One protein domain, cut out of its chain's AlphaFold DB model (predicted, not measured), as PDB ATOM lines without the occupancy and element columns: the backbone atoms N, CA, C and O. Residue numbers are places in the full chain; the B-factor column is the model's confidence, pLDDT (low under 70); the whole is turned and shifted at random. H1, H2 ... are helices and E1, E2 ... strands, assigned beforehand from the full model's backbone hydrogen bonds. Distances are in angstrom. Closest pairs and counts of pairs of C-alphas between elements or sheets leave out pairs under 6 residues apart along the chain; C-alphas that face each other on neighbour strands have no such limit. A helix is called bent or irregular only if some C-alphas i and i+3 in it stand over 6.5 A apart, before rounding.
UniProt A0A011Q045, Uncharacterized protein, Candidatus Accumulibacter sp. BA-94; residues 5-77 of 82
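This is residues 5 to 77 of the 82 residues of an uncharacterized protein of Candidatus Accumulibacter sp. BA-94 (UniProt A0A011Q045). A strongly twisted sheet of four strands has the short arm H1b of a bent helix over one face, while the long arm H1a turns off from it and sticks out past the sheet with its residues 5 to 13. The printed part has 73 residues, with one named helix followed by four named strands, in the class mixed, helices and strands. The sheet's order is E1 - E2 - E3 - E4, all antiparallel, a meander, each strand the antiparallel neighbour of the one before. The whole is only just loose, close to compact, with a radius of gyration of the C-alphas of 13.6 A and spans of 38 by 28 by 21 A.

Look first at the hairpin of E2, residues 47 to 51, and E3, residues 60 to 65, where N 50 and O 63 are 2.9 A apart. E1, residues 40 to 42, is an edge strand beside E2, with N 42 and O 47 at 2.8 A. E4, residues 71 to 76, is the other edge strand, with N 62 of E3 and O 74 at 2.8 A. H1, residues 5 to 34, was assigned as one helix by its hydrogen bonds but is bent: C-alphas 23 and 26 are 9.0 A apart. Its arm H1b, residues 26 to 34, is on the sheet at a height of 9.9 A, over E2 and along the strands, at 8 degrees to E2 on the local plane; their closest C-alphas, of Phe 34 and Val 50, are 7.9 A apart. The arm H1a, residues 5 to 23, is not on the sheet. The arms only just touch, with 3 pairs of C-alphas within 8 A and only at the corner, H1a with residues 20 to 21 alone; the closest C-alphas are those of Ile 21 and Phe 29, 6.3 A, and the tilt is steep, 58 degrees, opposite ways. In H1a and H1b every O i to N i+4 pair is within hydrogen-bond range.

Find C-alpha 5 at (172.256, 157.324, 214.328); from there H1a runs 27.1 A to C-alpha 23, and H1b covers 11.9 A. E1 measures 6.5 A and E2 12.7 A. E3 and E4 are 16.3 A each, and E4 ends at C-alpha 76, (146.164, 173.962, 235.375).

The two C-alphas farthest apart, those of Ala 5 and Arg 44, are 40.0 A apart. The printed part has no cut, and no link is long. The mean pLDDT of the printed part is 90.4, and no printed residue is under 70.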
ATOM      1  N   ALA A   5     172.921 156.951 215.576       86.12
ATOM      2  CA  ALA A   5     172.256 157.324 214.328       86.12
ATOM      3  C   ALA A   5     170.895 157.994 214.575       86.12
ATOM      4  O   ALA A   5     170.622 159.051 214.005       86.12
ATOM      5  N   GLN A   6     170.079 157.439 215.480       78.62
ATOM      6  CA  GLN A   6     168.792 158.022 215.873       78.62
ATOM      7  C   GLN A   6     168.970 159.395 216.532       78.62
ATOM      8  O   GLN A   6     168.224 160.326 216.230       78.62
ATOM      9  N   ARG A   7     169.998 159.557 217.379       83.00
ATOM     10  CA  ARG A   7     170.310 160.847 218.012       83.00
ATOM     11  C   ARG A   7     170.672 161.919 216.973       83.00
ATOM     12  O   ARG A   7     170.072 162.989 216.982       83.00
ATOM     13  N   ARG A   8     171.554 161.602 216.016       86.44
ATOM     14  CA  ARG A   8     171.923 162.523 214.921       86.44
ATOM     15  C   ARG A   8     170.743 162.864 214.009       86.44
ATOM     16  O   ARG A   8     170.609 164.006 213.579       86.44
ATOM     17  N   ALA A   9     169.884 161.891 213.700       83.19
ATOM     18  CA  ALA A   9     168.678 162.133 212.910       83.19
ATOM     19  C   ALA A   9     167.721 163.095 213.633       83.19
ATOM     20  O   ALA A   9     167.247 164.058 213.029       83.19
ATOM     21  N   ARG A  10     167.519 162.892 214.941       82.50
ATOM     22  CA  ARG A  10     166.716 163.781 215.790       82.50
ATOM     23  C   ARG A  10     167.293 165.195 215.845       82.50
ATOM     24  O   ARG A  10     166.550 166.149 215.665       82.50
ATOM     25  N   GLU A  11     168.599 165.346 216.041       87.38
ATOM     26  CA  GLU A  11     169.262 166.659 216.059       87.38
ATOM     27  C   GLU A  11     169.110 167.406 214.729       87.38
ATOM     28  O   GLU A  11     168.788 168.594 214.721       87.38
ATOM     29  N   ARG A  12     169.284 166.718 213.591       88.44
ATOM     30  CA  ARG A  12     169.061 167.319 212.265       88.44
ATOM     31  C   ARG A  12     167.617 167.766 212.075       88.44
ATOM     32  O   ARG A  12     167.394 168.844 211.526       88.44
ATOM     33  N   MET A  13     166.661 166.960 212.535       83.31
ATOM     34  CA  MET A  13     165.242 167.302 212.493       83.31
ATOM     35  C   MET A  13     164.956 168.553 213.329       83.31
ATOM     36  O   MET A  13     164.404 169.513 212.804       83.31
ATOM     37  N   VAL A  14     165.418 168.596 214.584       83.56
ATOM     38  CA  VAL A  14     165.256 169.766 215.467       83.56
ATOM     39  C   VAL A  14     165.859 171.022 214.836       83.56
ATOM     40  O   VAL A  14     165.179 172.038 214.743       83.56
ATOM     41  N   ARG A  15     167.083 170.950 214.300       86.25
ATOM     42  CA  ARG A  15     167.716 172.093 213.615       86.25
ATOM     43  C   ARG A  15     166.976 172.531 212.353       86.25
ATOM     44  O   ARG A  15     167.070 173.690 211.956       86.25
ATOM     45  N   ARG A  16     166.307 171.613 211.651       86.00
ATOM     46  CA  ARG A  16     165.474 171.959 210.492       86.00
ATOM     47  C   ARG A  16     164.222 172.707 210.941       86.00
ATOM     48  O   ARG A  16     163.904 173.718 210.334       86.00
ATOM     49  N   LEU A  17     163.576 172.245 212.009       82.75
ATOM     50  CA  LEU A  17     162.404 172.903 212.587       82.75
ATOM     51  C   LEU A  17     162.745 174.294 213.131       82.75
ATOM     52  O   LEU A  17     162.055 175.249 212.811       82.75
ATOM     53  N   GLN A  18     163.855 174.435 213.857       86.50
ATOM     54  CA  GLN A  18     164.322 175.738 214.344       86.50
ATOM     55  C   GLN A  18     164.613 176.717 213.201       86.50
ATOM     56  O   GLN A  18     164.278 177.891 213.301       86.50
ATOM     57  N   ARG A  19     165.195 176.242 212.093       88.38
ATOM     58  CA  ARG A  19     165.388 177.077 210.899       88.38
ATOM     59  C   ARG A  19     164.068 177.472 210.247       88.38
ATOM     60  O   ARG A  19     163.936 178.618 209.848       88.38
ATOM     61  N   ASP A  20     163.111 176.553 210.146       86.62
ATOM     62  CA  ASP A  20     161.784 176.861 209.598       86.62
ATOM     63  C   ASP A  20     161.079 177.936 210.436       86.62
ATOM     64  O   ASP A  20     160.548 178.892 209.884       86.62
ATOM     65  N   ILE A  21     161.169 177.836 211.765       89.94
ATOM     66  CA  ILE A  21     160.645 178.839 212.700       89.94
ATOM     67  C   ILE A  21     161.368 180.181 212.536       89.94
ATOM     68  O   ILE A  21     160.715 181.218 212.502       89.94
ATOM     69  N   ALA A  22     162.695 180.181 212.385       88.56
ATOM     70  CA  ALA A  22     163.458 181.413 212.185       88.56
ATOM     71  C   ALA A  22     163.122 182.127 210.861       88.56
ATOM     72  O   ALA A  22     163.210 183.347 210.792       88.56
ATOM     73  N   VAL A  23     162.751 181.379 209.813       90.56
ATOM     74  CA  VAL A  23     162.423 181.934 208.489       90.56
ATOM     75  C   VAL A  23     160.951 182.339 208.387       90.56
ATOM     76  O   VAL A  23     160.647 183.403 207.862       90.56
ATOM     77  N   ASN A  24     160.040 181.496 208.876       90.69
ATOM     78  CA  ASN A  24     158.597 181.631 208.646       90.69
ATOM     79  C   ASN A  24     157.809 182.057 209.893       90.69
ATOM     80  O   ASN A  24     156.590 182.233 209.824       90.69
ATOM     81  N   GLY A  25     158.483 182.193 211.034       91.50
ATOM     82  CA  GLY A  25     157.874 182.466 212.329       91.50
ATOM     83  C   GLY A  25     157.262 181.226 212.985       91.50
ATOM     84  O   GLY A  25     156.889 180.239 212.341       91.50
ATOM     85  N   ILE A  26     157.131 181.291 214.310       93.12
ATOM     86  CA  ILE A  26     156.533 180.224 215.121       93.12
ATOM     87  C   ILE A  26     155.047 180.006 214.788       93.12
ATOM     88  O   ILE A  26     154.576 178.875 214.803       93.12
ATOM     89  N   GLU A  27     154.316 181.051 214.407       94.19
ATOM     90  CA  GLU A  27     152.883 180.983 214.086       94.19
ATOM     91  C   GLU A  27     152.590 180.121 212.856       94.19
ATOM     92  O   GLU A  27     151.681 179.284 212.874       94.19
ATOM     93  N   SER A  28     153.404 180.261 211.807       92.00
ATOM     94  CA  SER A  28     153.326 179.424 210.605       92.00
ATOM     95  C   SER A  28     153.605 177.958 210.937       92.00
ATOM     96  O   SER A  28     152.930 177.053 210.439       92.00
ATOM     97  N   PHE A  29     154.577 177.712 211.817       91.00
ATOM     98  CA  PHE A  29     154.898 176.374 212.303       91.00
ATOM     99  C   PHE A  29     153.739 175.762 213.109       91.00
ATOM    100  O   PHE A  29     153.327 174.633 212.832       91.00
ATOM    101  N   LEU A  30     153.163 176.508 214.056       93.06
ATOM    102  CA  LEU A  30     152.047 176.045 214.886       93.06
ATOM    103  C   LEU A  30     150.780 175.800 214.071       93.06
ATOM    104  O   LEU A  30     150.128 174.775 214.252       93.06
ATOM    105  N   SER A  31     150.476 176.681 213.121       93.56
ATOM    106  CA  SER A  31     149.321 176.528 212.235       93.56
ATOM    107  C   SER A  31     149.415 175.265 211.379       93.56
ATOM    108  O   SER A  31     148.404 174.605 211.155       93.56
ATOM    109  N   ARG A  32     150.627 174.874 210.958       89.81
ATOM    110  CA  ARG A  32     150.860 173.619 210.229       89.81
ATOM    111  C   ARG A  32     150.701 172.379 211.115       89.81
ATOM    112  O   ARG A  32     150.265 171.344 210.621       89.81
ATOM    113  N   LEU A  33     151.086 172.458 212.390       89.19
ATOM    114  CA  LEU A  33     151.038 171.317 213.310       89.19
ATOM    115  C   LEU A  33     149.670 171.096 213.953       89.19
ATOM    116  O   LEU A  33     149.254 169.950 214.117       89.19
ATOM    117  N   PHE A  34     149.009 172.176 214.354       90.62
ATOM    118  CA  PHE A  34     147.795 172.122 215.163       90.62
ATOM    119  C   PHE A  34     146.573 172.670 214.429       90.62
ATOM    120  O   PHE A  34     145.469 172.242 214.734       90.62
ATOM    121  N   GLY A  35     146.763 173.552 213.446       91.62
ATOM    122  CA  GLY A  35     145.699 174.314 212.788       91.62
ATOM    123  C   GLY A  35     145.778 175.804 213.130       91.62
ATOM    124  O   GLY A  35     146.255 176.187 214.197       91.62
ATOM    125  N   ALA A  36     145.328 176.664 212.215       89.56
ATOM    126  CA  ALA A  36     145.487 178.120 212.333       89.56
ATOM    127  C   ALA A  36     144.694 178.759 213.490       89.56
ATOM    128  O   ALA A  36     145.055 179.830 213.959       89.56
ATOM    129  N   SER A  37     143.631 178.104 213.966       91.00
ATOM    130  CA  SER A  37     142.762 178.585 215.052       91.00
ATOM    131  C   SER A  37     142.972 177.843 216.376       91.00
ATOM    132  O   SER A  37     142.168 177.959 217.296       91.00
ATOM    133  N   GLU A  38     144.010 177.013 216.455       92.75
ATOM    134  CA  GLU A  38     144.184 176.019 217.522       92.75
ATOM    135  C   GLU A  38     145.202 176.453 218.583       92.75
ATOM    136  O   GLU A  38     145.557 175.695 219.484       92.75
ATOM    137  N   TRP A  39     145.656 177.700 218.500       95.19
ATOM    138  CA  TRP A  39     146.638 178.292 219.392       95.19
ATOM    139  C   TRP A  39     146.312 179.763 219.649       95.19
ATOM    140  O   TRP A  39     145.607 180.408 218.876       95.19
ATOM    141  N   ARG A  40     146.825 180.299 220.756       95.94
ATOM    142  CA  ARG A  40     146.744 181.728 221.088       95.94
ATOM    143  C   ARG A  40     148.097 182.241 221.540       95.94
ATOM    144  O   ARG A  40     148.816 181.520 222.228       95.94
ATOM    145  N   TYR A  41     148.417 183.475 221.184       96.19
ATOM    146  CA  TYR A  41     149.584 184.157 221.721       96.19
ATOM    147  C   TYR A  41     149.221 184.880 223.023       96.19
ATOM    148  O   TYR A  41     148.236 185.618 223.078       96.19
ATOM    149  N   ASP A  42     150.005 184.647 224.071       95.19
ATOM    150  CA  ASP A  42     149.970 185.383 225.328       95.19
ATOM    151  C   ASP A  42     151.154 186.352 225.361       95.19
ATOM    152  O   ASP A  42     152.307 185.957 225.552       95.19
ATOM    153  N   ALA A  43     150.857 187.636 225.168       95.44
ATOM    154  CA  ALA A  43     151.865 188.688 225.135       95.44
ATOM    155  C   ALA A  43     152.503 188.967 226.506       95.44
ATOM    156  O   ALA A  43     153.607 189.504 226.545       95.44
ATOM    157  N   ARG A  44     151.837 188.623 227.620       95.38
ATOM    158  CA  ARG A  44     152.396 188.835 228.966       95.38
ATOM    159  C   ARG A  44     153.529 187.860 229.239       95.38
ATOM    160  O   ARG A  44     154.572 188.259 229.743       95.38
ATOM    161  N   GLU A  45     153.322 186.606 228.860       91.69
ATOM    162  CA  GLU A  45     154.298 185.534 229.055       91.69
ATOM    163  C   GLU A  45     155.239 185.361 227.850       91.69
ATOM    164  O   GLU A  45     156.230 184.637 227.937       91.69
ATOM    165  N   ASN A  46     154.949 186.024 226.721       95.62
ATOM    166  CA  ASN A  46     155.625 185.835 225.433       95.62
ATOM    167  C   ASN A  46     155.619 184.354 224.998       95.62
ATOM    168  O   ASN A  46     156.653 183.755 224.679       95.62
ATOM    169  N   LEU A  47     154.427 183.747 225.038       96.44
ATOM    170  CA  LEU A  47     154.213 182.327 224.755       96.44
ATOM    171  C   LEU A  47     153.060 182.107 223.784       96.44
ATOM    172  O   LEU A  47     152.013 182.740 223.873       96.44
ATOM    173  N   TRP A  48     153.208 181.106 222.922       96.62
ATOM    174  CA  TRP A  48     152.105 180.544 222.154       96.62
ATOM    175  C   TRP A  48     151.559 179.319 222.882       96.62
ATOM    176  O   TRP A  48     152.288 178.368 223.162       96.62
ATOM    177  N   ILE A  49     150.269 179.344 223.200       96.25
ATOM    178  CA  ILE A  49     149.596 178.354 224.040       96.25
ATOM    179  C   ILE A  49     148.643 177.531 223.176       96.25
ATOM    180  O   ILE A  49     147.708 178.069 222.581       96.25
ATOM    181  N   VAL A  50     148.849 176.214 223.164       96.25
ATOM    182  CA  VAL A  50     148.030 175.230 222.444       96.25
ATOM    183  C   VAL A  50     147.327 174.325 223.460       96.25
ATOM    184  O   VAL A  50     148.008 173.644 224.233       96.25
ATOM    185  N   PRO A  51     145.985 174.266 223.501       94.62
ATOM    186  CA  PRO A  51     145.274 173.327 224.364       94.62
ATOM    187  C   PRO A  51     145.586 171.869 224.003       94.62
ATOM    188  O   PRO A  51     145.454 171.460 222.848       94.62
ATOM    189  N   ASN A  52     145.935 171.038 224.989       92.75
ATOM    190  CA  ASN A  52     146.068 169.601 224.770       92.75
ATOM    191  C   ASN A  52     144.688 168.927 224.802       92.75
ATOM    192  O   ASN A  52     144.269 168.389 225.823       92.75
ATOM    193  N   ARG A  53     143.990 168.911 223.661       88.62
ATOM    194  CA  ARG A  53     142.649 168.301 223.525       88.62
ATOM    195  C   ARG A  53     142.600 166.791 223.788       88.62
ATOM    196  O   ARG A  53     141.517 166.241 223.936       88.62
ATOM    197  N   ARG A  54     143.751 166.113 223.825       89.19
ATOM    198  CA  ARG A  54     143.842 164.676 224.136       89.19
ATOM    199  C   ARG A  54     143.977 164.396 225.632       89.19
ATOM    200  O   ARG A  54     143.951 163.236 226.026       89.19
ATOM    201  N   TYR A  55     144.166 165.427 226.453       89.19
ATOM    202  CA  TYR A  55     144.260 165.271 227.897       89.19
ATOM    203  C   TYR A  55     142.869 165.057 228.501       89.19
ATOM    204  O   TYR A  55     141.975 165.874 228.301       89.19
ATOM    205  N   THR A  56     142.698 163.965 229.247       89.25
ATOM    206  CA  THR A  56     141.423 163.564 229.871       89.25
ATOM    207  C   THR A  56     141.476 163.545 231.402       89.25
ATOM    208  O   THR A  56     140.530 163.096 232.043       89.25
ATOM    209  N   GLY A  57     142.584 163.995 232.001       87.69
ATOM    210  CA  GLY A  57     142.723 164.076 233.455       87.69
ATOM    211  C   GLY A  57     142.084 165.338 234.055       87.69
ATOM    212  O   GLY A  57     141.595 166.196 233.317       87.69
ATOM    213  N   PRO A  58     142.096 165.479 235.393       87.56
ATOM    214  CA  PRO A  58     141.551 166.652 236.070       87.56
ATOM    215  C   PRO A  58     142.241 167.956 235.648       87.56
ATOM    216  O   PRO A  58     143.468 168.026 235.529       87.56
ATOM    217  N   GLY A  59     141.443 169.012 235.477       89.38
ATOM    218  CA  GLY A  59     141.928 170.330 235.076       89.38
ATOM    219  C   GLY A  59     142.124 170.456 233.563       89.38
ATOM    220  O   GLY A  59     141.315 169.966 232.775       89.38
ATOM    221  N   ARG A  60     143.167 171.177 233.138       91.94
ATOM    222  CA  ARG A  60     143.494 171.407 231.720       91.94
ATOM    223  C   ARG A  60     144.998 171.324 231.501       91.94
ATOM    224  O   ARG A  60     145.768 171.799 232.329       91.94
ATOM    225  N   GLN A  61     145.415 170.782 230.362       94.19
ATOM    226  CA  GLN A  61     146.820 170.748 229.963       94.19
ATOM    227  C   GLN A  61     147.035 171.542 228.674       94.19
ATOM    228  O   GLN A  61     146.194 171.532 227.773       94.19
ATOM    229  N   PHE A  62     148.176 172.217 228.587       95.00
ATOM    230  CA  PHE A  62     148.558 173.066 227.467       95.00
ATOM    231  C   PHE A  62     150.000 172.779 227.052       95.00
ATOM    232  O   PHE A  62     150.855 172.516 227.898       95.00
ATOM    233  N   TYR A  63     150.271 172.875 225.754       95.38
ATOM    234  CA  TYR A  63     151.622 173.010 225.226       95.38
ATOM    235  C   TYR A  63     151.942 174.500 225.096       95.38
ATOM    236  O   TYR A  63     151.208 175.233 224.433       95.38
ATOM    237  N   CYS A  64     153.030 174.935 225.719       95.44
ATOM    238  CA  CYS A  64     153.488 176.319 225.705       95.44
ATOM    239  C   CYS A  64     154.778 176.414 224.892       95.44
ATOM    240  O   CYS A  64     155.782 175.805 225.265       95.44
ATOM    241  N   PHE A  65     154.752 177.169 223.797       94.56
ATOM    242  CA  PHE A  65     155.862 177.349 222.864       94.56
ATOM    243  C   PHE A  65     156.458 178.748 222.986       94.56
ATOM    244  O   PHE A  65     155.732 179.732 223.113       94.56
ATOM    245  N   ARG A  66     157.783 178.835 222.893       94.12
ATOM    246  CA  ARG A  66     158.531 180.088 222.746       94.12
ATOM    247  C   ARG A  66     158.819 180.364 221.271       94.12
ATOM    248  O   ARG A  66     158.787 179.453 220.443       94.12
ATOM    249  N   GLY A  67     159.175 181.609 220.956       90.56
ATOM    250  CA  GLY A  67     159.502 182.033 219.588       90.56
ATOM    251  C   GLY A  67     160.701 181.309 218.956       90.56
ATOM    252  O   GLY A  67     160.810 181.268 217.737       90.56
ATOM    253  N   ASP A  68     161.570 180.686 219.758       87.06
ATOM    254  CA  ASP A  68     162.701 179.866 219.292       87.06
ATOM    255  C   ASP A  68     162.328 178.395 219.003       87.06
ATOM    256  O   ASP A  68     163.174 177.593 218.594       87.06
ATOM    257  N   GLY A  69     161.065 178.022 219.238       86.12
ATOM    258  CA  GLY A  69     160.555 176.661 219.086       86.12
ATOM    259  C   GLY A  69     160.790 175.740 220.283       86.12
ATOM    260  O   GLY A  69     160.378 174.578 220.237       86.12
ATOM    261  N   SER A  70     161.429 176.215 221.355       88.81
ATOM    262  CA  SER A  70     161.442 175.488 222.625       88.81
ATOM    263  C   SER A  70     160.042 175.483 223.245       88.81
ATOM    264  O   SER A  70     159.247 176.399 223.036       88.81
ATOM    265  N   TRP A  71     159.714 174.435 224.001       92.94
ATOM    266  CA  TRP A  71     158.380 174.286 224.573       92.94
ATOM    267  C   TRP A  71     158.386 173.510 225.886       92.94
ATOM    268  O   TRP A  71     159.341 172.800 226.207       92.94
ATOM    269  N   PHE A  72     157.301 173.656 226.638       91.81
ATOM    270  CA  PHE A  72     157.019 172.899 227.853       91.81
ATOM    271  C   PHE A  72     155.515 172.619 227.964       91.81
ATOM    272  O   PHE A  72     154.713 173.218 227.247       91.81
ATOM    273  N   MET A  73     155.127 171.691 228.840       93.38
ATOM    274  CA  MET A  73     153.716 171.461 229.164       93.38
ATOM    275  C   MET A  73     153.357 172.177 230.458       93.38
ATOM    276  O   MET A  73     154.064 172.035 231.453       93.38
ATOM    277  N   ALA A  74     152.240 172.897 230.444       92.62
ATOM    278  CA  ALA A  74     151.624 173.465 231.633       92.62
ATOM    279  C   ALA A  74     150.341 172.694 231.952       92.62
ATOM    280  O   ALA A  74     149.568 172.367 231.050       92.62
ATOM    281  N   GLN A  75     150.106 172.416 233.231       92.25
ATOM    282  CA  GLN A  75     148.847 171.860 233.711       92.25
ATOM    283  C   GLN A  75     148.231 172.845 234.696       92.25
ATOM    284  O   GLN A  75     148.865 173.232 235.673       92.25
ATOM    285  N   LEU A  76     146.994 173.243 234.424       86.75
ATOM    286  CA  LEU A  76     146.164 173.962 235.375       86.75
ATOM    287  C   LEU A  76     145.309 172.924 236.089       86.75
ATOM    288  O   LEU A  76     144.559 172.194 235.438       86.75
ATOM    289  N   GLY A  77     145.468 172.825 237.409       83.56
ATOM    290  CA  GLY A  77     144.614 171.985 238.243       83.56
ATOM    291  C   GLY A  77     143.160 172.462 238.220       83.56
ATOM    292  O   GLY A  77     142.837 173.515 237.671       83.56
TER     293      GLY A  77